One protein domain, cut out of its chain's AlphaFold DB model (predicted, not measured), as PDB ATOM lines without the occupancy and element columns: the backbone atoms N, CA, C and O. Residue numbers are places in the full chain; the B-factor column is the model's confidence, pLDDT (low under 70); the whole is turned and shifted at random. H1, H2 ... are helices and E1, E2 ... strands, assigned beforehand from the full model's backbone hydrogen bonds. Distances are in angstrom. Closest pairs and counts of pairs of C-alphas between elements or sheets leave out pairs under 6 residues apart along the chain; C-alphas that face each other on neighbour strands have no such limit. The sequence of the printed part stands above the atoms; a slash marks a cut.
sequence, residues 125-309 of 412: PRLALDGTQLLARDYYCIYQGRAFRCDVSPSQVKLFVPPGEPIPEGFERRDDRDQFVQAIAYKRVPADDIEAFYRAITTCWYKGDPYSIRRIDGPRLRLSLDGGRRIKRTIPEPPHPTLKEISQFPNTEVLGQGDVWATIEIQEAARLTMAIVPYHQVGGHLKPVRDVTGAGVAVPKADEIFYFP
ATOM      1  N   PRO A 125     221.633 163.943 134.182       54.50
ATOM      2  CA  PRO A 125     221.846 165.312 134.601       54.50
ATOM      3  C   PRO A 125     223.165 165.333 135.370       54.50
ATOM      4  O   PRO A 125     223.452 164.406 136.133       54.50
ATOM      5  N   ARG A 126     223.998 166.346 135.099       69.56
ATOM      6  CA  ARG A 126     225.259 166.526 135.829       69.56
ATOM      7  C   ARG A 126     224.968 166.385 137.314       69.56
ATOM      8  O   ARG A 126     223.952 166.909 137.765       69.56
ATOM      9  N   LEU A 127     225.880 165.729 138.026       81.12
ATOM     10  CA  LEU A 127     225.760 165.505 139.459       81.12
ATOM     11  C   LEU A 127     225.221 166.747 140.186       81.12
ATOM     12  O   LEU A 127     225.838 167.815 140.130       81.12
ATOM     13  N   ALA A 128     224.076 166.597 140.849       79.81
ATOM     14  CA  ALA A 128     223.381 167.666 141.552       79.81
ATOM     15  C   ALA A 128     223.353 167.385 143.059       79.81
ATOM     16  O   ALA A 128     222.992 166.295 143.502       79.81
ATOM     17  N   LEU A 129     223.745 168.381 143.858       84.25
ATOM     18  CA  LEU A 129     223.756 168.319 145.326       84.25
ATOM     19  C   LEU A 129     222.582 169.100 145.943       84.25
ATOM     20  O   LEU A 129     222.724 169.709 146.998       84.25
ATOM     21  N   ASP A 130     221.435 169.112 145.267       78.62
ATOM     22  CA  ASP A 130     220.216 169.838 145.656       78.62
ATOM     23  C   ASP A 130     219.055 168.903 146.052       78.62
ATOM     24  O   ASP A 130     217.940 169.356 146.301       78.62
ATOM     25  N   GLY A 131     219.316 167.592 146.093       69.88
ATOM     26  CA  GLY A 131     218.328 166.566 146.420       69.88
ATOM     27  C   GLY A 131     217.405 166.162 145.271       69.88
ATOM     28  O   GLY A 131     216.585 165.266 145.453       69.88
ATOM     29  N   THR A 132     217.547 166.760 144.084       66.25
ATOM     30  CA  THR A 132     216.777 166.362 142.889       66.25
ATOM     31  C   THR A 132     217.267 165.046 142.285       66.25
ATOM     32  O   THR A 132     216.530 164.367 141.571       66.25
ATOM     33  N   GLN A 133     218.504 164.662 142.596       75.19
ATOM     34  CA  GLN A 133     219.133 163.429 142.149       75.19
ATOM     35  C   GLN A 133     219.366 162.494 143.333       75.19
ATOM     36  O   GLN A 133     219.930 162.899 144.347       75.19
ATOM     37  N   LEU A 134     218.999 161.219 143.186       77.31
ATOM     38  CA  LEU A 134     219.375 160.208 144.164       77.31
ATOM     39  C   LEU A 134     220.870 159.882 144.047       77.31
ATOM     40  O   LEU A 134     221.339 159.441 142.998       77.31
ATOM     41  N   LEU A 135     221.609 160.063 145.138       85.69
ATOM     42  CA  LEU A 135     223.051 159.834 145.205       85.69
ATOM     43  C   LEU A 135     223.358 158.601 146.052       85.69
ATOM     44  O   LEU A 135     222.678 158.322 147.036       85.69
ATOM     45  N   ALA A 136     224.417 157.870 145.711       87.88
ATOM     46  CA  ALA A 136     224.923 156.805 146.569       87.88
ATOM     47  C   ALA A 136     225.616 157.395 147.808       87.88
ATOM     48  O   ALA A 136     226.156 158.503 147.760       87.88
ATOM     49  N   ARG A 137     225.660 156.635 148.906       89.06
ATOM     50  CA  ARG A 137     226.375 157.025 150.124       89.06
ATOM     51  C   ARG A 137     227.872 157.152 149.849       89.06
ATOM     52  O   ARG A 137     228.591 156.149 149.871       89.06
ATOM     53  N   ASP A 138     228.333 158.389 149.701       90.19
ATOM     54  CA  ASP A 138     229.740 158.726 149.509       90.19
ATOM     55  C   ASP A 138     230.045 160.200 149.835       90.19
ATOM     56  O   ASP A 138     229.162 160.953 150.258       90.19
ATOM     57  N   TYR A 139     231.305 160.594 149.661       92.75
ATOM     58  CA  TYR A 139     231.760 161.972 149.675       92.75
ATOM     59  C   TYR A 139     231.671 162.612 148.292       92.75
ATOM     60  O   TYR A 139     231.980 162.014 147.258       92.75
ATOM     61  N   TYR A 140     231.260 163.873 148.313       94.81
ATOM     62  CA  TYR A 140     231.112 164.727 147.149       94.81
ATOM     63  C   TYR A 140     231.781 166.069 147.431       94.81
ATOM     64  O   TYR A 140     231.916 166.482 148.583       94.81
ATOM     65  N   CYS A 141     232.201 166.766 146.385       95.50
ATOM     66  CA  CYS A 141     232.802 168.084 146.511       95.50
ATOM     67  C   CYS A 141     232.436 168.989 145.341       95.50
ATOM     68  O   CYS A 141     232.036 168.505 144.282       95.50
ATOM     69  N   ILE A 142     232.590 170.295 145.548       94.81
ATOM     70  CA  ILE A 142     232.487 171.308 144.501       94.81
ATOM     71  C   ILE A 142     233.895 171.728 144.084       94.81
ATOM     72  O   ILE A 142     234.689 172.174 144.909       94.81
ATOM     73  N   TYR A 143     234.186 171.592 142.795       94.81
ATOM     74  CA  TYR A 143     235.421 172.049 142.171       94.81
ATOM     75  C   TYR A 143     235.076 172.837 140.907       94.81
ATOM     76  O   TYR A 143     234.427 172.306 140.002       94.81
ATOM     77  N   GLN A 144     235.501 174.099 140.850       92.69
ATOM     78  CA  GLN A 144     235.223 175.027 139.750       92.69
ATOM     79  C   GLN A 144     233.717 175.156 139.461       92.69
ATOM     80  O   GLN A 144     233.274 175.069 138.313       92.69
ATOM     81  N   GLY A 145     232.916 175.296 140.521       88.06
ATOM     82  CA  GLY A 145     231.457 175.397 140.451       88.06
ATOM     83  C   GLY A 145     230.727 174.127 139.990       88.06
ATOM     84  O   GLY A 145     229.526 174.181 139.721       88.06
ATOM     85  N   ARG A 146     231.412 172.979 139.880       90.12
ATOM     86  CA  ARG A 146     230.811 171.691 139.503       90.12
ATOM     87  C   ARG A 146     230.952 170.663 140.618       90.12
ATOM     88  O   ARG A 146     232.004 170.555 141.240       90.12
ATOM     89  N   ALA A 147     229.901 169.876 140.819       91.75
ATOM     90  CA  ALA A 147     229.907 168.789 141.779       91.75
ATOM     91  C   ALA A 147     230.554 167.515 141.213       91.75
ATOM     92  O   ALA A 147     230.335 167.144 140.058       91.75
ATOM     93  N   PHE A 148     231.330 166.832 142.051       93.06
ATOM     94  CA  PHE A 148     231.970 165.555 141.750       93.06
ATOM     95  C   PHE A 148     231.859 164.620 142.951       93.06
ATOM     96  O   PHE A 148     231.980 165.060 144.094       93.06
ATOM     97  N   ARG A 149     231.720 163.315 142.699       92.25
ATOM     98  CA  ARG A 149     232.091 162.300 143.696       92.25
ATOM     99  C   ARG A 149     233.599 162.391 143.922       92.25
ATOM    100  O   ARG A 149     234.343 162.597 142.956       92.25
ATOM    101  N   CYS A 150     234.061 162.252 145.162       92.44
ATOM    102  CA  CYS A 150     235.477 162.439 145.467       92.44
ATOM    103  C   CYS A 150     236.019 161.565 146.599       92.44
ATOM    104  O   CYS A 150     235.334 161.326 147.590       92.44
ATOM    105  N   ASP A 151     237.301 161.216 146.494       90.31
ATOM    106  CA  ASP A 151     238.086 160.636 147.585       90.31
ATOM    107  C   ASP A 151     239.047 161.689 148.135       90.31
ATOM    108  O   ASP A 151     239.852 162.263 147.393       90.31
ATOM    109  N   VAL A 152     238.997 161.920 149.446       86.12
ATOM    110  CA  VAL A 152     239.834 162.919 150.117       86.12
ATOM    111  C   VAL A 152     241.034 162.257 150.784       86.12
ATOM    112  O   VAL A 152     240.902 161.322 151.570       86.12
ATOM    113  N   SER A 153     242.219 162.770 150.469       85.69
ATOM    114  CA  SER A 153     243.482 162.515 151.162       85.69
ATOM    115  C   SER A 153     243.958 163.807 151.845       85.69
ATOM    116  O   SER A 153     243.498 164.887 151.474       85.69
ATOM    117  N   PRO A 154     244.920 163.753 152.789       85.19
ATOM    118  CA  PRO A 154     245.289 164.928 153.580       85.19
ATOM    119  C   PRO A 154     245.683 166.190 152.802       85.19
ATOM    120  O   PRO A 154     245.464 167.289 153.300       85.19
ATOM    121  N   SER A 155     246.251 166.049 151.602       88.00
ATOM    122  CA  SER A 155     246.707 167.166 150.759       88.00
ATOM    123  C   SER A 155     246.127 167.164 149.343       88.00
ATOM    124  O   SER A 155     246.446 168.049 148.547       88.00
ATOM    125  N   GLN A 156     245.325 166.159 148.991       93.19
ATOM    126  CA  GLN A 156     244.856 165.934 147.625       93.19
ATOM    127  C   GLN A 156     243.441 165.375 147.637       93.19
ATOM    128  O   GLN A 156     243.107 164.529 148.463       93.19
ATOM    129  N   VAL A 157     242.647 165.778 146.657       93.62
ATOM    130  CA  VAL A 157     241.301 165.269 146.420       93.62
ATOM    131  C   VAL A 157     241.261 164.651 145.037       93.62
ATOM    132  O   VAL A 157     241.684 165.252 144.049       93.62
ATOM    133  N   LYS A 158     240.791 163.409 144.967       93.56
ATOM    134  CA  LYS A 158     240.587 162.698 143.710       93.56
ATOM    135  C   LYS A 158     239.130 162.863 143.297       93.56
ATOM    136  O   LYS A 158     238.244 162.372 143.981       93.56
ATOM    137  N   LEU A 159     238.909 163.546 142.183       93.94
ATOM    138  CA  LEU A 159     237.611 163.777 141.556       93.94
ATOM    139  C   LEU A 159     237.300 162.635 140.593       93.94
ATOM    140  O   LEU A 159     238.188 162.218 139.845       93.94
ATOM    141  N   PHE A 160     236.055 162.166 140.571       91.12
ATOM    142  CA  PHE A 160     235.603 161.093 139.686       91.12
ATOM    143  C   PHE A 160     234.546 161.584 138.699       91.12
ATOM    144  O   PHE A 160     233.647 162.337 139.068       91.12
ATOM    145  N   VAL A 161     234.639 161.115 137.452       86.81
ATOM    146  CA  VAL A 161     233.636 161.350 136.405       86.81
ATOM    147  C   VAL A 161     232.841 160.061 136.196       86.81
ATOM    148  O   VAL A 161     233.462 159.060 135.824       86.81
ATOM    149  N   PRO A 162     231.516 160.047 136.427       77.81
ATOM    150  CA  PRO A 162     230.704 158.846 136.268       77.81
ATOM    151  C   PRO A 162     230.480 158.486 134.785       77.81
ATOM    152  O   PRO A 162     230.647 159.336 133.903       77.81
ATOM    153  N   PRO A 163     230.101 157.230 134.479       72.06
ATOM    154  CA  PRO A 163     229.720 156.823 133.128       72.06
ATOM    155  C   PRO A 163     228.570 157.670 132.562       72.06
ATOM    156  O   PRO A 163     227.610 157.965 133.264       72.06
ATOM    157  N   GLY A 164     228.641 158.019 131.276       67.94
ATOM    158  CA  GLY A 164     227.606 158.809 130.593       67.94
ATOM    159  C   GLY A 164     227.804 160.329 130.644       67.94
ATOM    160  O   GLY A 164     227.080 161.050 129.960       67.94
ATOM    161  N   GLU A 165     228.804 160.829 131.377       72.81
ATOM    162  CA  GLU A 165     229.179 162.248 131.365       72.81
ATOM    163  C   GLU A 165     230.351 162.544 130.404       72.81
ATOM    164  O   GLU A 165     231.243 161.710 130.220       72.81
ATOM    165  N   PRO A 166     230.416 163.749 129.800       80.06
ATOM    166  CA  PRO A 166     231.592 164.166 129.046       80.06
ATOM    167  C   PRO A 166     232.799 164.338 129.981       80.06
ATOM    168  O   PRO A 166     232.716 165.013 131.015       80.06
ATOM    169  N   ILE A 167     233.935 163.752 129.590       85.81
ATOM    170  CA  ILE A 167     235.199 163.849 130.331       85.81
ATOM    171  C   ILE A 167     235.714 165.297 130.248       85.81
ATOM    172  O   ILE A 167     235.934 165.786 129.137       85.81
ATOM    173  N   PRO A 168     235.910 165.998 131.381       86.88
ATOM    174  CA  PRO A 168     236.402 167.374 131.371       86.88
ATOM    175  C   PRO A 168     237.884 167.452 130.995       86.88
ATOM    176  O   PRO A 168     238.638 166.491 131.157       86.88
ATOM    177  N   GLU A 169     238.326 168.624 130.545       87.00
ATOM    178  CA  GLU A 169     239.733 168.864 130.226       87.00
ATOM    179  C   GLU A 169     240.644 168.629 131.447       87.00
ATOM    180  O   GLU A 169     240.342 169.030 132.577       87.00
ATOM    181  N   GLY A 170     241.772 167.948 131.222       86.75
ATOM    182  CA  GLY A 170     242.745 167.623 132.268       86.75
ATOM    183  C   GLY A 170     242.348 166.464 133.189       86.75
ATOM    184  O   GLY A 170     243.013 166.263 134.205       86.75
ATOM    185  N   PHE A 171     241.286 165.715 132.870       91.69
ATOM    186  CA  PHE A 171     240.963 164.446 133.526       91.69
ATOM    187  C   PHE A 171     241.599 163.271 132.774       91.69
ATOM    188  O   PHE A 171     241.564 163.193 131.546       91.69
ATOM    189  N   GLU A 172     242.155 162.329 133.526       88.31
ATOM    190  CA  GLU A 172     242.763 161.109 133.005       88.31
ATOM    191  C   GLU A 172     241.678 160.047 132.794       88.31
ATOM    192  O   GLU A 172     240.978 159.676 133.742       88.31
ATOM    193  N   ARG A 173     241.522 159.553 131.558       84.56
ATOM    194  CA  ARG A 173     240.580 158.470 131.238       84.56
ATOM    195  C   ARG A 173     241.034 157.173 131.905       84.56
ATOM    196  O   ARG A 173     242.196 156.786 131.798       84.56
ATOM    197  N   ARG A 174     240.095 156.478 132.540       70.56
ATOM    198  CA  ARG A 174     240.315 155.172 133.161       70.56
ATOM    199  C   ARG A 174     239.024 154.376 133.106       70.56
ATOM    200  O   ARG A 174     238.005 154.860 133.581       70.56
ATOM    201  N   ASP A 175     239.070 153.194 132.508       60.28
ATOM    202  CA  ASP A 175     237.896 152.342 132.338       60.28
ATOM    203  C   ASP A 175     237.788 151.337 133.495       60.28
ATOM    204  O   ASP A 175     238.123 150.164 133.362       60.28
ATOM    205  N   ASP A 176     237.370 151.833 134.662       58.22
ATOM    206  CA  ASP A 176     237.223 151.049 135.896       58.22
ATOM    207  C   ASP A 176     235.738 150.884 136.263       58.22
ATOM    208  O   ASP A 176     235.329 151.068 137.413       58.22
ATOM    209  N   ARG A 177     234.900 150.535 135.279       54.28
ATOM    210  CA  ARG A 177     233.447 150.333 135.464       54.28
ATOM    211  C   ARG A 177     233.099 149.249 136.504       54.28
ATOM    212  O   ARG A 177     232.016 149.293 137.096       54.28
ATOM    213  N   ASP A 178     234.036 148.341 136.779       47.59
ATOM    214  CA  ASP A 178     233.895 147.239 137.741       47.59
ATOM    215  C   ASP A 178     234.263 147.607 139.190       47.59
ATOM    216  O   ASP A 178     233.938 146.859 140.114       47.59
ATOM    217  N   GLN A 179     234.912 148.752 139.435       55.56
ATOM    218  CA  GLN A 179     235.270 149.163 140.799       55.56
ATOM    219  C   GLN A 179     234.083 149.801 141.542       55.56
ATOM    220  O   GLN A 179     233.113 150.275 140.951       55.56
ATOM    221  N   PHE A 180     234.157 149.843 142.880       57.09
ATOM    222  CA  PHE A 180     233.140 150.469 143.748       57.09
ATOM    223  C   PHE A 180     232.849 151.939 143.399       57.09
ATOM    224  O   PHE A 180     231.777 152.470 143.712       57.09
ATOM    225  N   VAL A 181     233.804 152.594 142.744       59.91
ATOM    226  CA  VAL A 181     233.680 153.946 142.219       59.91
ATOM    227  C   VAL A 181     233.551 153.837 140.705       59.91
ATOM    228  O   VAL A 181     234.558 153.816 140.005       59.91
ATOM    229  N   GLN A 182     232.319 153.714 140.202       68.94
ATOM    230  CA  GLN A 182     232.051 153.741 138.763       68.94
ATOM    231  C   GLN A 182     232.548 155.065 138.190       68.94
ATOM    232  O   GLN A 182     231.917 156.107 138.372       68.94
ATOM    233  N   ALA A 183     233.696 155.023 137.527       77.94
ATOM    234  CA  ALA A 183     234.315 156.197 136.955       77.94
ATOM    235  C   ALA A 183     234.931 155.857 135.604       77.94
ATOM    236  O   ALA A 183     235.564 154.816 135.442       77.94
ATOM    237  N   ILE A 184     234.747 156.770 134.655       81.50
ATOM    238  CA  ILE A 184     235.352 156.720 133.317       81.50
ATOM    239  C   ILE A 184     236.581 157.632 133.209       81.50
ATOM    240  O   ILE A 184     237.357 157.545 132.254       81.50
ATOM    241  N   ALA A 185     236.752 158.540 134.174       87.75
ATOM    242  CA  ALA A 185     237.911 159.408 134.291       87.75
ATOM    243  C   ALA A 185     238.084 159.923 135.725       87.75
ATOM    244  O   ALA A 185     237.133 159.943 136.514       87.75
ATOM    245  N   TYR A 186     239.291 160.375 136.058       91.81
ATOM    246  CA  TYR A 186     239.576 161.023 137.335       91.81
ATOM    247  C   TYR A 186     240.558 162.185 137.190       91.81
ATOM    248  O   TYR A 186     241.287 162.291 136.207       91.81
ATOM    249  N   LYS A 187     240.609 163.042 138.208       93.94
ATOM    250  CA  LYS A 187     241.626 164.091 138.347       93.94
ATOM    251  C   LYS A 187     242.030 164.212 139.806       93.94
ATOM    252  O   LYS A 187     241.183 164.092 140.685       93.94
ATOM    253  N   ARG A 188     243.315 164.432 140.077       95.06
ATOM    254  CA  ARG A 188     243.793 164.784 141.420       95.06
ATOM    255  C   ARG A 188     244.031 166.285 141.479       95.06
ATOM    256  O   ARG A 188     244.656 166.833 140.576       95.06
ATOM    257  N   VAL A 189     243.514 166.923 142.519       95.44
ATOM    258  CA  VAL A 189     243.674 168.358 142.767       95.44
ATOM    259  C   VAL A 189     244.110 168.593 144.215       95.44
ATOM    260  O   VAL A 189     243.785 167.771 145.079       95.44
ATOM    261  N   PRO A 190     244.850 169.673 144.513       94.94
ATOM    262  CA  PRO A 190     245.062 170.135 145.881       94.94
ATOM    263  C   PRO A 190     243.747 170.257 146.653       94.94
ATOM    264  O   PRO A 190     242.738 170.692 146.106       94.94
ATOM    265  N   ALA A 191     243.758 169.887 147.933       90.94
ATOM    266  CA  ALA A 191     242.570 170.018 148.778       90.94
ATOM    267  C   ALA A 191     242.101 171.477 148.925       90.94
ATOM    268  O   ALA A 191     240.901 171.719 149.015       90.94
ATOM    269  N   ASP A 192     243.035 172.430 148.881       91.06
ATOM    270  CA  ASP A 192     242.758 173.869 148.974       91.06
ATOM    271  C   ASP A 192     242.026 174.425 147.738       91.06
ATOM    272  O   ASP A 192     241.441 175.503 147.809       91.06
ATOM    273  N   ASP A 193     242.013 173.684 146.624       94.62
ATOM    274  CA  ASP A 193     241.283 174.061 145.407       94.62
ATOM    275  C   ASP A 193     239.800 173.644 145.459       94.62
ATOM    276  O   ASP A 193     239.043 173.919 144.523       94.62
ATOM    277  N   ILE A 194     239.371 172.940 146.513       95.44
ATOM    278  CA  ILE A 194     237.984 172.502 146.684       95.44
ATOM    279  C   ILE A 194     237.162 173.590 147.375       95.44
ATOM    280  O   ILE A 194     237.484 174.037 148.472       95.44
ATOM    281  N   GLU A 195     236.041 173.961 146.759       94.81
ATOM    282  CA  GLU A 195     235.163 175.032 147.244       94.81
ATOM    283  C   GLU A 195     234.284 174.576 148.417       94.81
ATOM    284  O   GLU A 195     234.030 175.338 149.348       94.81
ATOM    285  N   ALA A 196     233.807 173.329 148.379       94.50
ATOM    286  CA  ALA A 196     232.958 172.759 149.419       94.50
ATOM    287  C   ALA A 196     233.009 171.229 149.414       94.50
ATOM    288  O   ALA A 196     233.137 170.611 148.355       94.50
ATOM    289  N   PHE A 197     232.838 170.619 150.588       95.81
ATOM    290  CA  PHE A 197     232.674 169.175 150.742       95.81
ATOM    291  C   PHE A 197     231.289 168.838 151.274       95.81
ATOM    292  O   PHE A 197     230.744 169.517 152.144       95.81
ATOM    293  N   TYR A 198     230.762 167.723 150.793       95.38
ATOM    294  CA  TYR A 198     229.488 167.165 151.197       95.38
ATOM    295  C   TYR A 198     229.618 165.664 151.392       95.38
ATOM    296  O   TYR A 198     230.513 165.002 150.859       95.38
ATOM    297  N   ARG A 199     228.676 165.104 152.137       92.81
ATOM    298  CA  ARG A 199     228.477 163.665 152.205       92.81
ATOM    299  C   ARG A 199     227.017 163.362 151.944       92.81
ATOM    300  O   ARG A 199     226.159 163.894 152.643       92.81
ATOM    301  N   ALA A 200     226.750 162.479 150.987       90.75
ATOM    302  CA  ALA A 200     225.435 161.871 150.881       90.75
ATOM    303  C   ALA A 200     225.360 160.698 151.864       90.75
ATOM    304  O   ALA A 200     226.236 159.826 151.905       90.75
ATOM    305  N   ILE A 201     224.319 160.680 152.684       87.88
ATOM    306  CA  ILE A 201     223.987 159.590 153.592       87.88
ATOM    307  C   ILE A 201     222.698 158.978 153.068       87.88
ATOM    308  O   ILE A 201     221.614 159.458 153.380       87.88
ATOM    309  N   THR A 202     222.843 157.941 152.250       86.19
ATOM    310  CA  THR A 202     221.724 157.316 151.543       86.19
ATOM    311  C   THR A 202     221.442 155.939 152.116       86.19
ATOM    312  O   THR A 202     222.329 155.076 152.154       86.19
ATOM    313  N   THR A 203     220.210 155.729 152.565       82.06
ATOM    314  CA  THR A 203     219.752 154.496 153.203       82.06
ATOM    315  C   THR A 203     218.413 154.052 152.642       82.06
ATOM    316  O   THR A 203     217.613 154.880 152.221       82.06
ATOM    317  N   CYS A 204     218.137 152.757 152.703       74.19
ATOM    318  CA  CYS A 204     216.809 152.203 152.482       74.19
ATOM    319  C   CYS A 204     216.500 151.141 153.527       74.19
ATOM    320  O   CYS A 204     217.403 150.609 154.166       74.19
ATOM    321  N   TRP A 205     215.233 150.789 153.645       68.94
ATOM    322  CA  TRP A 205     214.769 149.605 154.340       68.94
ATOM    323  C   TRP A 205     214.645 148.453 153.351       68.94
ATOM    324  O   TRP A 205     214.043 148.592 152.288       68.94
ATOM    325  N   TYR A 206     215.212 147.307 153.694       65.88
ATOM    326  CA  TYR A 206     215.077 146.078 152.924       65.88
ATOM    327  C   TYR A 206     214.876 144.931 153.909       65.88
ATOM    328  O   TYR A 206     215.617 144.803 154.875       65.88
ATOM    329  N   LYS A 207     213.827 144.128 153.702       61.03
ATOM    330  CA  LYS A 207     213.468 142.999 154.585       61.03
ATOM    331  C   LYS A 207     213.342 143.351 156.078       61.03
ATOM    332  O   LYS A 207     213.623 142.517 156.928       61.03
ATOM    333  N   GLY A 208     212.857 144.556 156.381       58.97
ATOM    334  CA  GLY A 208     212.610 145.010 157.755       58.97
ATOM    335  C   GLY A 208     213.818 145.637 158.450       58.97
ATOM    336  O   GLY A 208     213.701 146.001 159.614       58.97
ATOM    337  N   ASP A 209     214.942 145.812 157.745       64.69
ATOM    338  CA  ASP A 209     216.154 146.419 158.293       64.69
ATOM    339  C   ASP A 209     216.678 147.583 157.438       64.69
ATOM    340  O   ASP A 209     216.583 147.547 156.205       64.69
ATOM    341  N   PRO A 210     217.273 148.618 158.063       69.50
ATOM    342  CA  PRO A 210     217.881 149.730 157.351       69.50
ATOM    343  C   PRO A 210     219.298 149.392 156.861       69.50
ATOM    344  O   PRO A 210     220.169 148.992 157.631       69.50
ATOM    345  N   TYR A 211     219.579 149.680 155.593       76.56
ATOM    346  CA  TYR A 211     220.875 149.467 154.954       76.56
ATOM    347  C   TYR A 211     221.371 150.707 154.215       76.56
ATOM    348  O   TYR A 211     220.593 151.513 153.710       76.56
ATOM    349  N   SER A 212     222.696 150.852 154.127       84.75
ATOM    350  CA  SER A 212     223.332 151.915 153.340       84.75
ATOM    351  C   SER A 212     223.362 151.552 151.856       84.75
ATOM    352  O   SER A 212     223.889 150.498 151.500       84.75
ATOM    353  N   ILE A 213     222.932 152.466 150.987       85.31
ATOM    354  CA  ILE A 213     223.073 152.329 149.530       85.31
ATOM    355  C   ILE A 213     224.457 152.834 149.132       85.31
ATOM    356  O   ILE A 213     224.751 154.017 149.283       85.31
ATOM    357  N   ARG A 214     225.335 151.957 148.639       84.44
ATOM    358  CA  ARG A 214     226.720 152.309 148.261       84.44
ATOM    359  C   ARG A 214     226.927 152.483 146.764       84.44
ATOM    360  O   ARG A 214     227.914 153.094 146.365       84.44
ATOM    361  N   ARG A 215     226.027 151.939 145.949       82.69
ATOM    362  CA  ARG A 215     226.075 152.042 144.489       82.69
ATOM    363  C   ARG A 215     224.661 152.018 143.921       82.69
ATOM    364  O   ARG A 215     223.782 151.379 144.502       82.69
ATOM    365  N   ILE A 216     224.473 152.739 142.820       79.62
ATOM    366  CA  ILE A 216     223.212 152.867 142.093       79.62
ATOM    367  C   ILE A 216     223.529 152.626 140.617       79.62
ATOM    368  O   ILE A 216     224.312 153.367 140.030       79.62
ATOM    369  N   ASP A 217     222.932 151.590 140.042       71.88
ATOM    370  CA  ASP A 217     223.126 151.130 138.668       71.88
ATOM    371  C   ASP A 217     221.767 151.147 137.953       71.88
ATOM    372  O   ASP A 217     221.080 150.128 137.856       71.88
ATOM    373  N   GLY A 218     221.331 152.333 137.518       68.19
ATOM    374  CA  GLY A 218     219.976 152.520 136.992       68.19
ATOM    375  C   GLY A 218     218.929 152.123 138.045       68.19
ATOM    376  O   GLY A 218     218.917 152.728 139.117       68.19
ATOM    377  N   PRO A 219     218.069 151.119 137.786       60.69
ATOM    378  CA  PRO A 219     217.108 150.637 138.770       60.69
ATOM    379  C   PRO A 219     217.732 149.740 139.847       60.69
ATOM    380  O   PRO A 219     217.034 149.395 140.786       60.69
ATOM    381  N   ARG A 220     219.008 149.346 139.774       68.31
ATOM    382  CA  ARG A 220     219.613 148.441 140.765       68.31
ATOM    383  C   ARG A 220     220.343 149.201 141.862       68.31
ATOM    384  O   ARG A 220     221.086 150.144 141.597       68.31
ATOM    385  N   LEU A 221     220.185 148.753 143.103       76.00
ATOM    386  CA  LEU A 221     220.864 149.292 144.277       76.00
ATOM    387  C   LEU A 221     221.813 148.248 144.859       76.00
ATOM    388  O   LEU A 221     221.415 147.110 145.110       76.00
ATOM    389  N   ARG A 222     223.052 148.655 145.153       82.25
ATOM    390  CA  ARG A 222     223.993 147.833 145.924       82.25
ATOM    391  C   ARG A 222     224.024 148.296 147.373       82.25
ATOM    392  O   ARG A 222     224.490 149.398 147.683       82.25
ATOM    393  N   LEU A 223     223.535 147.437 148.256       80.94
ATOM    394  CA  LEU A 223     223.434 147.675 149.689       80.94
ATOM    395  C   LEU A 223     224.665 147.149 150.418       80.94
ATOM    396  O   LEU A 223     225.162 146.075 150.096       80.94
ATOM    397  N   SER A 224     225.113 147.882 151.433       78.25
ATOM    398  CA  SER A 224     226.096 147.410 152.414       78.25
ATOM    399  C   SER A 224     225.366 146.878 153.643       78.25
ATOM    400  O   SER A 224     224.675 147.643 154.324       78.25
ATOM    401  N   LEU A 225     225.522 145.580 153.915       67.50
ATOM    402  CA  LEU A 225     224.789 144.875 154.972       67.50
ATOM    403  C   LEU A 225     225.493 144.900 156.339       67.50
ATOM    404  O   LEU A 225     224.859 144.620 157.346       67.50
ATOM    405  N   ASP A 226     226.764 145.312 156.399       56.84
ATOM    406  CA  ASP A 226     227.518 145.538 157.653       56.84
ATOM    407  C   ASP A 226     227.373 146.980 158.193       56.84
ATOM    408  O   ASP A 226     228.049 147.421 159.122       56.84
ATOM    409  N   GLY A 227     226.505 147.775 157.561       49.66
ATOM    410  CA  GLY A 227     226.518 149.231 157.690       49.66
ATOM    411  C   GLY A 227     225.154 149.882 157.857       49.66
ATOM    412  O   GLY A 227     225.042 151.083 157.582       49.66
ATOM    413  N   GLY A 228     224.133 149.128 158.275       44.09
ATOM    414  CA  GLY A 228     222.919 149.726 158.822       44.09
ATOM    415  C   GLY A 228     223.306 150.692 159.936       44.09
ATOM    416  O   GLY A 228     224.246 150.446 160.702       44.09
ATOM    417  N   ARG A 229     222.676 151.864 159.976       44.94
ATOM    418  CA  ARG A 229     223.011 152.842 160.999       44.94
ATOM    419  C   ARG A 229     222.722 152.226 162.364       44.94
ATOM    420  O   ARG A 229     221.576 151.928 162.674       44.94
ATOM    421  N   ARG A 230     223.772 152.060 163.167       44.16
ATOM    422  CA  ARG A 230     223.676 151.579 164.545       44.16
ATOM    423  C   ARG A 230     222.912 152.621 165.355       44.16
ATOM    424  O   ARG A 230     223.498 153.610 165.793       44.16
ATOM    425  N   ILE A 231     221.605 152.419 165.493       40.66
ATOM    426  CA  ILE A 231     220.778 153.122 166.473       40.66
ATOM    427  C   ILE A 231     221.477 152.931 167.827       40.66
ATOM    428  O   ILE A 231     222.003 151.850 168.111       40.66
ATOM    429  N   LYS A 232     221.595 153.997 168.626       38.81
ATOM    430  CA  LYS A 232     222.280 153.970 169.928       38.81
ATOM    431  C   LYS A 232     221.934 152.705 170.729       38.81
ATOM    432  O   LYS A 232     220.769 152.342 170.855       38.81
ATOM    433  N   ARG A 233     222.953 152.121 171.379       36.84
ATOM    434  CA  ARG A 233     222.904 150.944 172.286       36.84
ATOM    435  C   ARG A 233     221.924 151.045 173.476       36.84
ATOM    436  O   ARG A 233     221.933 150.178 174.343       36.84
ATOM    437  N   THR A 234     221.136 152.110 173.576       40.03
ATOM    438  CA  THR A 234     220.128 152.320 174.623       40.03
ATOM    439  C   THR A 234     218.773 151.688 174.301       40.03
ATOM    440  O   THR A 234     217.969 151.533 175.213       40.03
ATOM    441  N   ILE A 235     218.519 151.303 173.046       42.00
ATOM    442  CA  ILE A 235     217.326 150.547 172.633       42.00
ATOM    443  C   ILE A 235     217.782 149.118 172.291       42.00
ATOM    444  O   ILE A 235     218.849 148.979 171.687       42.00
ATOM    445  N   PRO A 236     217.045 148.058 172.685       41.44
ATOM    446  CA  PRO A 236     217.328 146.704 172.220       41.44
ATOM    447  C   PRO A 236     217.441 146.704 170.698       41.44
ATOM    448  O   PRO A 236     216.568 147.244 170.018       41.44
ATOM    449  N   GLU A 237     218.535 146.146 170.189       41.88
ATOM    450  CA  GLU A 237     218.780 146.020 168.755       41.88
ATOM    451  C   GLU A 237     217.544 145.360 168.115       41.88
ATOM    452  O   GLU A 237     217.107 144.309 168.606       41.88
ATOM    453  N   PRO A 238     216.924 145.973 167.084       41.97
ATOM    454  CA  PRO A 238     215.951 145.262 166.271       41.97
ATOM    455  C   PRO A 238     216.590 143.950 165.803       41.97
ATOM    456  O   PRO A 238     217.807 143.906 165.616       41.97
ATOM    457  N   PRO A 239     215.823 142.863 165.655       49.19
ATOM    458  CA  PRO A 239     216.387 141.600 165.204       49.19
ATOM    459  C   PRO A 239     217.021 141.776 163.818       49.19
ATOM    460  O   PRO A 239     216.311 141.816 162.823       49.19
ATOM    461  N   HIS A 240     218.350 141.868 163.765       50.44
ATOM    462  CA  HIS A 240     219.107 141.883 162.519       50.44
ATOM    463  C   HIS A 240     219.407 140.446 162.069       50.44
ATOM    464  O   HIS A 240     219.750 139.602 162.908       50.44
ATOM    465  N   PRO A 241     219.340 140.144 160.760       53.47
ATOM    466  CA  PRO A 241     219.645 138.823 160.247       53.47
ATOM    467  C   PRO A 241     221.110 138.471 160.518       53.47
ATOM    468  O   PRO A 241     222.038 139.228 160.227       53.47
ATOM    469  N   THR A 242     221.329 137.285 161.067       61.03
ATOM    470  CA  THR A 242     222.654 136.694 161.264       61.03
ATOM    471  C   THR A 242     223.365 136.494 159.924       61.03
ATOM    472  O   THR A 242     222.727 136.331 158.888       61.03
ATOM    473  N   LEU A 243     224.700 136.387 159.916       56.97
ATOM    474  CA  LEU A 243     225.466 136.074 158.692       56.97
ATOM    475  C   LEU A 243     224.954 134.817 157.962       56.97
ATOM    476  O   LEU A 243     224.992 134.750 156.734       56.97
ATOM    477  N   LYS A 244     224.448 133.831 158.714       61.47
ATOM    478  CA  LYS A 244     223.837 132.619 158.159       61.47
ATOM    479  C   LYS A 244     222.531 132.936 157.427       61.47
ATOM    480  O   LYS A 244     222.340 132.438 156.324       61.47
ATOM    481  N   GLU A 245     221.671 133.768 158.000       58.84
ATOM    482  CA  GLU A 245     220.426 134.223 157.362       58.84
ATOM    483  C   GLU A 245     220.712 135.136 156.165       58.84
ATOM    484  O   GLU A 245     220.092 134.981 155.118       58.84
ATOM    485  N   ILE A 246     221.727 136.003 156.262       58.25
ATOM    486  CA  ILE A 246     222.153 136.858 155.151       58.25
ATOM    487  C   ILE A 246     222.610 136.014 153.955       58.25
ATOM    488  O   ILE A 246     222.207 136.293 152.831       58.25
ATOM    489  N   SER A 247     223.383 134.945 154.181       56.75
ATOM    490  CA  SER A 247     223.835 134.043 153.108       56.75
ATOM    491  C   SER A 247     222.705 133.280 152.398       56.75
ATOM    492  O   SER A 247     222.930 132.693 151.342       56.75
ATOM    493  N   GLN A 248     221.500 133.266 152.978       55.66
ATOM    494  CA  GLN A 248     220.311 132.653 152.386       55.66
ATOM    495  C   GLN A 248     219.515 133.634 151.521       55.66
ATOM    496  O   GLN A 248     218.561 133.224 150.856       55.66
ATOM    497  N   PHE A 249     219.866 134.923 151.514       57.59
ATOM    498  CA  PHE A 249     219.183 135.889 150.673       57.59
ATOM    499  C   PHE A 249     219.624 135.760 149.207       57.59
ATOM    500  O   PHE A 249     220.813 135.644 148.909       57.59
ATOM    501  N   PRO A 250     218.677 135.807 148.254       49.72
ATOM    502  CA  PRO A 250     219.028 135.916 146.848       49.72
ATOM    503  C   PRO A 250     219.782 137.232 146.607       49.72
ATOM    504  O   PRO A 250     219.495 138.245 147.247       49.72
ATOM    505  N   ASN A 251     220.738 137.204 145.677       57.94
ATOM    506  CA  ASN A 251     221.523 138.364 145.233       57.94
ATOM    507  C   ASN A 251     222.470 138.973 146.285       57.94
ATOM    508  O   ASN A 251     222.917 140.113 146.118       57.94
ATOM    509  N   THR A 252     222.803 138.232 147.347       59.84
ATOM    510  CA  THR A 252     223.858 138.640 148.280       59.84
ATOM    511  C   THR A 252     225.213 138.061 147.914       59.84
ATOM    512  O   THR A 252     225.348 136.855 147.711       59.84
ATOM    513  N   GLU A 253     226.231 138.914 147.894       60.38
ATOM    514  CA  GLU A 253     227.625 138.531 147.713       60.38
ATOM    515  C   GLU A 253     228.369 138.702 149.041       60.38
ATOM    516  O   GLU A 253     228.389 139.788 149.629       60.38
ATOM    517  N   VAL A 254     228.969 137.613 149.523       56.94
ATOM    518  CA  VAL A 254     229.798 137.601 150.733       56.94
ATOM    519  C   VAL A 254     231.255 137.649 150.290       56.94
ATOM    520  O   VAL A 254     231.801 136.644 149.840       56.94
ATOM    521  N   LEU A 255     231.877 138.823 150.405       54.78
ATOM    522  CA  LEU A 255     233.273 139.041 150.006       54.78
ATOM    523  C   LEU A 255     234.261 138.846 151.169       54.78
ATOM    524  O   LEU A 255     235.465 138.740 150.942       54.78
ATOM    525  N   GLY A 256     233.766 138.760 152.409       51.81
ATOM    526  CA  GLY A 256     234.571 138.559 153.614       51.81
ATOM    527  C   GLY A 256     233.784 138.812 154.903       51.81
ATOM    528  O   GLY A 256     232.575 139.053 154.879       51.81
ATOM    529  N   GLN A 257     234.468 138.760 156.048       45.94
ATOM    530  CA  GLN A 257     233.880 139.115 157.343       45.94
ATOM    531  C   GLN A 257     233.661 140.639 157.401       45.94
ATOM    532  O   GLN A 257     234.629 141.385 157.483       45.94
ATOM    533  N   GLY A 258     232.401 141.084 157.345       49.72
ATOM    534  CA  GLY A 258     232.022 142.510 157.335       49.72
ATOM    535  C   GLY A 258     231.787 143.106 155.939       49.72
ATOM    536  O   GLY A 258     231.238 144.190 155.803       49.72
ATOM    537  N   ASP A 259     232.091 142.371 154.872       58.78
ATOM    538  CA  ASP A 259     231.863 142.832 153.498       58.78
ATOM    539  C   ASP A 259     230.768 142.002 152.843       58.78
ATOM    540  O   ASP A 259     231.009 141.205 151.928       58.78
ATOM    541  N   VAL A 260     229.547 142.169 153.356       62.00
ATOM    542  CA  VAL A 260     228.361 141.561 152.757       62.00
ATOM    543  C   VAL A 260     227.547 142.603 152.013       62.00
ATOM    544  O   VAL A 260     227.207 143.667 152.541       62.00
ATOM    545  N   TRP A 261     227.236 142.266 150.769       72.56
ATOM    546  CA  TRP A 261     226.566 143.136 149.822       72.56
ATOM    547  C   TRP A 261     225.285 142.479 149.352       72.56
ATOM    548  O   TRP A 261     225.282 141.280 149.109       72.56
ATOM    549  N   ALA A 262     224.221 143.254 149.177       72.38
ATOM    550  CA  ALA A 262     223.044 142.811 148.433       72.38
ATOM    551  C   ALA A 262     222.903 143.661 147.179       72.38
ATOM    552  O   ALA A 262     223.083 144.876 147.245       72.38
ATOM    553  N   THR A 263     222.559 143.036 146.061       74.56
ATOM    554  CA  THR A 263     222.031 143.762 144.906       74.56
ATOM    555  C   THR A 263     220.527 143.570 144.887       74.56
ATOM    556  O   THR A 263     220.055 142.437 144.843       74.56
ATOM    557  N   ILE A 264     219.787 144.667 144.955       64.31
ATOM    558  CA  ILE A 264     218.326 144.654 144.915       64.31
ATOM    559  C   ILE A 264     217.848 145.553 143.783       64.31
ATOM    560  O   ILE A 264     218.533 146.514 143.425       64.31
ATOM    561  N   GLU A 265     216.676 145.278 143.229       60.91
ATOM    562  CA  GLU A 265     216.002 146.269 142.396       60.91
ATOM    563  C   GLU A 265     215.483 147.406 143.297       60.91
ATOM    564  O   GLU A 265     215.077 147.174 144.434       60.91
ATOM    565  N   ILE A 266     215.472 148.648 142.816       61.09
ATOM    566  CA  ILE A 266     215.045 149.844 143.567       61.09
ATOM    567  C   ILE A 266     213.621 149.685 144.079       61.09
ATOM    568  O   ILE A 266     213.280 150.202 145.137       61.09
ATOM    569  N   GLN A 267     212.815 148.898 143.363       53.41
ATOM    570  CA  GLN A 267     211.472 148.571 143.792       53.41
ATOM    571  C   GLN A 267     211.448 147.815 145.129       53.41
ATOM    572  O   GLN A 267     210.530 148.011 145.906       53.41
ATOM    573  N   GLU A 268     212.471 147.003 145.421       54.97
ATOM    574  CA  GLU A 268     212.658 146.237 146.663       54.97
ATOM    575  C   GLU A 268     213.032 147.085 147.874       54.97
ATOM    576  O   GLU A 268     212.877 146.621 149.006       54.97
ATOM    577  N   ALA A 269     213.461 148.328 147.659       63.53
ATOM    578  CA  ALA A 269     213.771 149.262 148.724       63.53
ATOM    579  C   ALA A 269     212.502 149.968 149.230       63.53
ATOM    580  O   ALA A 269     211.814 150.669 148.491       63.53
ATOM    581  N   ALA A 270     212.233 149.851 150.527       57.81
ATOM    582  CA  ALA A 270     211.288 150.704 151.239       57.81
ATOM    583  C   ALA A 270     212.024 151.901 151.867       57.81
ATOM    584  O   ALA A 270     213.226 151.829 152.110       57.81
ATOM    585  N   ARG A 271     211.312 153.001 152.163       64.31
ATOM    586  CA  ARG A 271     211.831 154.157 152.934       64.31
ATOM    587  C   ARG A 271     213.236 154.597 152.503       64.31
ATOM    588  O   ARG A 271     214.182 154.585 153.296       64.31
ATOM    589  N   LEU A 272     213.378 154.925 151.223       71.75
ATOM    590  CA  LEU A 272     214.647 155.391 150.698       71.75
ATOM    591  C   LEU A 272     214.835 156.852 151.126       71.75
ATOM    592  O   LEU A 272     214.049 157.728 150.777       71.75
ATOM    593  N   THR A 273     215.861 157.096 151.932       73.75
ATOM    594  CA  THR A 273     216.165 158.400 152.523       73.75
ATOM    595  C   THR A 273     217.586 158.777 152.154       73.75
ATOM    596  O   THR A 273     218.497 157.953 152.235       73.75
ATOM    597  N   MET A 274     217.790 160.028 151.775       83.00
ATOM    598  CA  MET A 274     219.099 160.599 151.508       83.00
ATOM    599  C   MET A 274     219.245 161.890 152.295       83.00
ATOM    600  O   MET A 274     218.382 162.749 152.213       83.00
ATOM    601  N   ALA A 275     220.351 162.065 153.007       83.62
ATOM    602  CA  ALA A 275     220.736 163.372 153.525       83.62
ATOM    603  C   ALA A 275     221.993 163.867 152.810       83.62
ATOM    604  O   ALA A 275     222.958 163.107 152.710       83.62
ATOM    605  N   ILE A 276     222.008 165.113 152.338       88.31
ATOM    606  CA  ILE A 276     223.209 165.746 151.776       88.31
ATOM    607  C   ILE A 276     223.716 166.753 152.798       88.31
ATOM    608  O   ILE A 276     223.164 167.836 152.952       88.31
ATOM    609  N   VAL A 277     224.770 166.378 153.519       91.06
ATOM    610  CA  VAL A 277     225.269 167.154 154.660       91.06
ATOM    611  C   VAL A 277     226.614 167.810 154.357       91.06
ATOM    612  O   VAL A 277     227.480 167.165 153.755       91.06
ATOM    613  N   PRO A 278     226.839 169.059 154.797       93.88
ATOM    614  CA  PRO A 278     228.104 169.751 154.591       93.88
ATOM    615  C   PRO A 278     229.214 169.197 155.495       93.88
ATOM    616  O   PRO A 278     229.022 168.907 156.683       93.88
ATOM    617  N   TYR A 279     230.410 169.083 154.926       93.88
ATOM    618  CA  TYR A 279     231.636 168.635 155.579       93.88
ATOM    619  C   TYR A 279     232.753 169.666 155.370       93.88
ATOM    620  O   TYR A 279     232.721 170.474 154.447       93.88
ATOM    621  N   HIS A 280     233.757 169.637 156.239       91.25
ATOM    622  CA  HIS A 280     234.965 170.450 156.124       91.25
ATOM    623  C   HIS A 280     236.199 169.613 156.464       91.25
ATOM    624  O   HIS A 280     236.110 168.601 157.163       91.25
ATOM    625  N   GLN A 281     237.359 170.020 155.961       88.12
ATOM    626  CA  GLN A 281     238.610 169.303 156.182       88.12
ATOM    627  C   GLN A 281     239.309 169.792 157.457       88.12
ATOM    628  O   GLN A 281     239.561 170.982 157.626       88.12
ATOM    629  N   VAL A 282     239.656 168.864 158.352       85.94
ATOM    630  CA  VAL A 282     240.403 169.120 159.592       85.94
ATOM    631  C   VAL A 282     241.515 168.092 159.721       85.94
ATOM    632  O   VAL A 282     241.247 166.896 159.832       85.94
ATOM    633  N   GLY A 283     242.772 168.543 159.712       81.62
ATOM    634  CA  GLY A 283     243.929 167.650 159.850       81.62
ATOM    635  C   GLY A 283     243.994 166.569 158.766       81.62
ATOM    636  O   GLY A 283     244.395 165.447 159.046       81.62
ATOM    637  N   GLY A 284     243.532 166.883 157.551       81.00
ATOM    638  CA  GLY A 284     243.495 165.943 156.429       81.00
ATOM    639  C   GLY A 284     242.321 164.958 156.423       81.00
ATOM    640  O   GLY A 284     242.272 164.085 155.560       81.00
ATOM    641  N   HIS A 285     241.373 165.101 157.352       84.81
ATOM    642  CA  HIS A 285     240.169 164.278 157.430       84.81
ATOM    643  C   HIS A 285     238.913 165.125 157.248       84.81
ATOM    644  O   HIS A 285     238.836 166.245 157.748       84.81
ATOM    645  N   LEU A 286     237.903 164.570 156.583       89.81
ATOM    646  CA  LEU A 286     236.595 165.206 156.494       89.81
ATOM    647  C   LEU A 286     235.820 165.029 157.804       89.81
ATOM    648  O   LEU A 286     235.608 163.907 158.270       89.81
ATOM    649  N   LYS A 287     235.359 166.146 158.369       90.19
ATOM    650  CA  LYS A 287     234.468 166.197 159.531       90.19
ATOM    651  C   LYS A 287     233.149 166.875 159.170       90.19
ATOM    652  O   LYS A 287     233.157 167.819 158.375       90.19
ATOM    653  N   PRO A 288     232.018 166.415 159.725       90.44
ATOM    654  CA  PRO A 288     230.751 167.083 159.485       90.44
ATOM    655  C   PRO A 288     230.800 168.494 160.065       90.44
ATOM    656  O   PRO A 288     231.339 168.707 161.150       90.44
ATOM    657  N   VAL A 289     230.235 169.465 159.345       91.00
ATOM    658  CA  VAL A 289     230.101 170.841 159.857       91.00
ATOM    659  C   VAL A 289     229.215 170.861 161.106       91.00
ATOM    660  O   VAL A 289     229.491 171.599 162.048       91.00
ATOM    661  N   ARG A 290     228.185 170.004 161.144       83.62
ATOM    662  CA  ARG A 290     227.315 169.813 162.305       83.62
ATOM    663  C   ARG A 290     227.571 168.454 162.962       83.62
ATOM    664  O   ARG A 290     227.025 167.438 162.537       83.62
ATOM    665  N   ASP A 291     228.373 168.477 164.022       81.56
ATOM    666  CA  ASP A 291     228.655 167.343 164.911       81.56
ATOM    667  C   ASP A 291     228.196 167.665 166.339       81.56
ATOM    668  O   ASP A 291     228.985 168.053 167.198       81.56
ATOM    669  N   VAL A 292     226.891 167.554 166.591       75.88
ATOM    670  CA  VAL A 292     226.293 167.911 167.896       75.88
ATOM    671  C   VAL A 292     226.826 167.016 169.023       75.88
ATOM    672  O   VAL A 292     226.886 167.429 170.177       75.88
ATOM    673  N   THR A 293     227.231 165.793 168.685       69.19
ATOM    674  CA  THR A 293     227.676 164.779 169.651       69.19
ATOM    675  C   THR A 293     229.179 164.819 169.933       69.19
ATOM    676  O   THR A 293     229.628 164.220 170.908       69.19
ATOM    677  N   GLY A 294     229.967 165.480 169.076       71.88
ATOM    678  CA  GLY A 294     231.432 165.433 169.098       71.88
ATOM    679  C   GLY A 294     232.023 164.072 168.700       71.88
ATOM    680  O   GLY A 294     233.230 163.864 168.835       71.88
ATOM    681  N   ALA A 295     231.193 163.132 168.235       72.38
ATOM    682  CA  ALA A 295     231.589 161.769 167.886       72.38
ATOM    683  C   ALA A 295     232.001 161.619 166.408       72.38
ATOM    684  O   ALA A 295     232.214 160.503 165.933       72.38
ATOM    685  N   GLY A 296     232.089 162.721 165.657       71.56
ATOM    686  CA  GLY A 296     232.320 162.720 164.213       71.56
ATOM    687  C   GLY A 296     231.092 162.301 163.406       71.56
ATOM    688  O   GLY A 296     231.227 161.886 162.250       71.56
ATOM    689  N   VAL A 297     229.896 162.380 163.998       74.06
ATOM    690  CA  VAL A 297     228.639 161.946 163.378       74.06
ATOM    691  C   VAL A 297     227.881 163.163 162.865       74.06
ATOM    692  O   VAL A 297     227.608 164.099 163.610       74.06
ATOM    693  N   ALA A 298     227.539 163.142 161.577       78.75
ATOM    694  CA  ALA A 298     226.726 164.193 160.984       78.75
ATOM    695  C   ALA A 298     225.299 164.122 161.530       78.75
ATOM    696  O   ALA A 298     224.666 163.063 161.468       78.75
ATOM    697  N   VAL A 299     224.789 165.261 161.994       79.25
ATOM    698  CA  VAL A 299     223.369 165.440 162.311       79.25
ATOM    699  C   VAL A 299     222.785 166.383 161.254       79.25
ATOM    700  O   VAL A 299     223.045 167.589 161.331       79.25
ATOM    701  N   PRO A 300     222.052 165.874 160.244       77.06
ATOM    702  CA  PRO A 300     221.434 166.698 159.214       77.06
ATOM    703  C   PRO A 300     220.352 167.605 159.794       77.06
ATOM    704  O   PRO A 300     219.782 167.325 160.854       77.06
ATOM    705  N   LYS A 301     220.063 168.696 159.099       77.00
ATOM    706  CA  LYS A 301     218.845 169.485 159.294       77.00
ATOM    707  C   LYS A 301     217.693 168.903 158.477       77.00
ATOM    708  O   LYS A 301     217.913 168.157 157.529       77.00
ATOM    709  N   ALA A 302     216.468 169.303 158.807       68.75
ATOM    710  CA  ALA A 302     215.277 168.873 158.078       68.75
ATOM    711  C   ALA A 302     215.323 169.234 156.576       68.75
ATOM    712  O   ALA A 302     214.858 168.459 155.753       68.75
ATOM    713  N   ASP A 303     215.914 170.376 156.210       72.31
ATOM    714  CA  ASP A 303     216.080 170.834 154.821       72.31
ATOM    715  C   ASP A 303     217.253 170.171 154.074       72.31
ATOM    716  O   ASP A 303     217.394 170.344 152.867       72.31
ATOM    717  N   GLU A 304     218.077 169.386 154.772       78.69
ATOM    718  CA  GLU A 304     219.166 168.585 154.196       78.69
ATOM    719  C   GLU A 304     218.738 167.127 153.941       78.69
ATOM    720  O   GLU A 304     219.542 166.337 153.438       78.69
ATOM    721  N   ILE A 305     217.504 166.755 154.317       72.38
ATOM    722  CA  ILE A 305     216.954 165.397 154.232       72.38
ATOM    723  C   ILE A 305     215.940 165.315 153.091       72.38
ATOM    724  O   ILE A 305     214.987 166.083 152.991       72.38
ATOM    725  N   PHE A 306     216.134 164.307 152.254       68.88
ATOM    726  CA  PHE A 306     215.366 164.024 151.058       68.88
ATOM    727  C   PHE A 306     214.814 162.602 151.144       68.88
ATOM    728  O   PHE A 306     215.507 161.667 151.551       68.88
ATOM    729  N   TYR A 307     213.566 162.433 150.732       64.06
ATOM    730  CA  TYR A 307     212.899 161.136 150.673       64.06
ATOM    731  C   TYR A 307     212.730 160.726 149.213       64.06
ATOM    732  O   TYR A 307     212.569 161.580 148.344       64.06
ATOM    733  N   PHE A 308     212.793 159.424 148.951       57.81
ATOM    734  CA  PHE A 308     212.662 158.816 147.631       57.81
ATOM    735  C   PHE A 308     211.655 157.657 147.730       57.81
ATOM    736  O   PHE A 308     211.934 156.672 148.418       57.81
ATOM    737  N   PRO A 309     210.471 157.742 147.094       46.66
ATOM    738  CA  PRO A 309     209.924 158.903 146.383       46.66
ATOM    739  C   PRO A 309     210.007 160.210 147.163       46.66
ATOM    740  O   PRO A 309     209.738 160.227 148.365       46.66
TER     741      PRO A 309
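What this domain is: This is residues 125 to 309 of the 412 residues of an uncharacterized protein of Mycolicibacterium phocaicum (UniProt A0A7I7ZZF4). Two long strands side by side, E5 and E10, bridge two groups of strands in one strongly twisted sheet, with E1 to E4 at one end of the bridge and E6, E7, E9 and E8 at the other. E11 and E12 pair with E10 on its side away from E5, and residues 231 to 237 stick out as a free loop. The printed part has 185 residues, with one named helix and twelve named strands; along the chain, E1 to E7 come first, then H1, then E8 to E12, and the neighbour strands of the branched sheet are antiparallel. The class is mostly strand, with under half of the residues in named elements. The whole is compact, with a radius of gyration of the C-alphas of 17.1 A and spans of 48 by 38 by 32 A.

How they stand to each other: Start at E5, residues 196 to 206, and E10, residues 270 to 282, antiparallel at 155 degrees, with N 201 and O 275 2.8 A apart. On one side of E5 find E1, residues 139 to 143 (N 140 and O 198, 2.9 A), and E6, residues 209 to 217 (N 204 and O 211, 2.9 A). E1 begins a meander of antiparallel hairpins through E2, residues 146 to 153, E3, residues 156 to 161, and E4, residues 185 to 190; look for N 141 and O 148 at 2.9 A, N 151 and O 158 at 2.9 A, and N 157 and O 189 at 2.8 A. E2 bends by 71 degrees at residue 149. Residues 172 to 173 pair antiparallel with residues 185 to 186 of E4. E5, E6 and E7, residues 220 to 224, form another meander (N 217 and O 220, 2.8 A); E6 bends by 71 degrees at residue 214. E9, residues 259 to 265, is the antiparallel neighbour of E7, with N 221 and O 264 2.8 A apart, and makes a hairpin with E8, residues 252 to 256, with N 253 and O 261 2.8 A apart. On the other side of E10 from E5 are E11, residues 285 to 288 (N 282 and O 285, 2.8 A), and E12, residues 305 to 308 (N 306 and O 274, 2.7 A). H1, residues 243 to 246, only grazes the sheet; it is too short for an O i to N i+4 pair, and its one O i to N i+3 pair is not within range.

Where its parts are: Find C-alpha 139 at (231.760, 161.972, 149.675), where E1 begins. E5 runs 32.3 A from C-alpha 196 at (232.958, 172.759, 149.419), and E10 runs 35.4 A. E6 spans 21.4 A, E9 19.7 A and E2 19.5 A. E12 ends at C-alpha 308, (212.662, 158.816, 147.631).

The domain as a whole: The C-alphas farthest apart, those of Glu 169 and Pro 236, are 52.5 A apart. The printed part has no cut; the long links are E3 to E4, E7 to H1 and E11 to E12. The mean pLDDT of the printed part is 74.1, and 72 residues are under 70, among them residues 225 to 260.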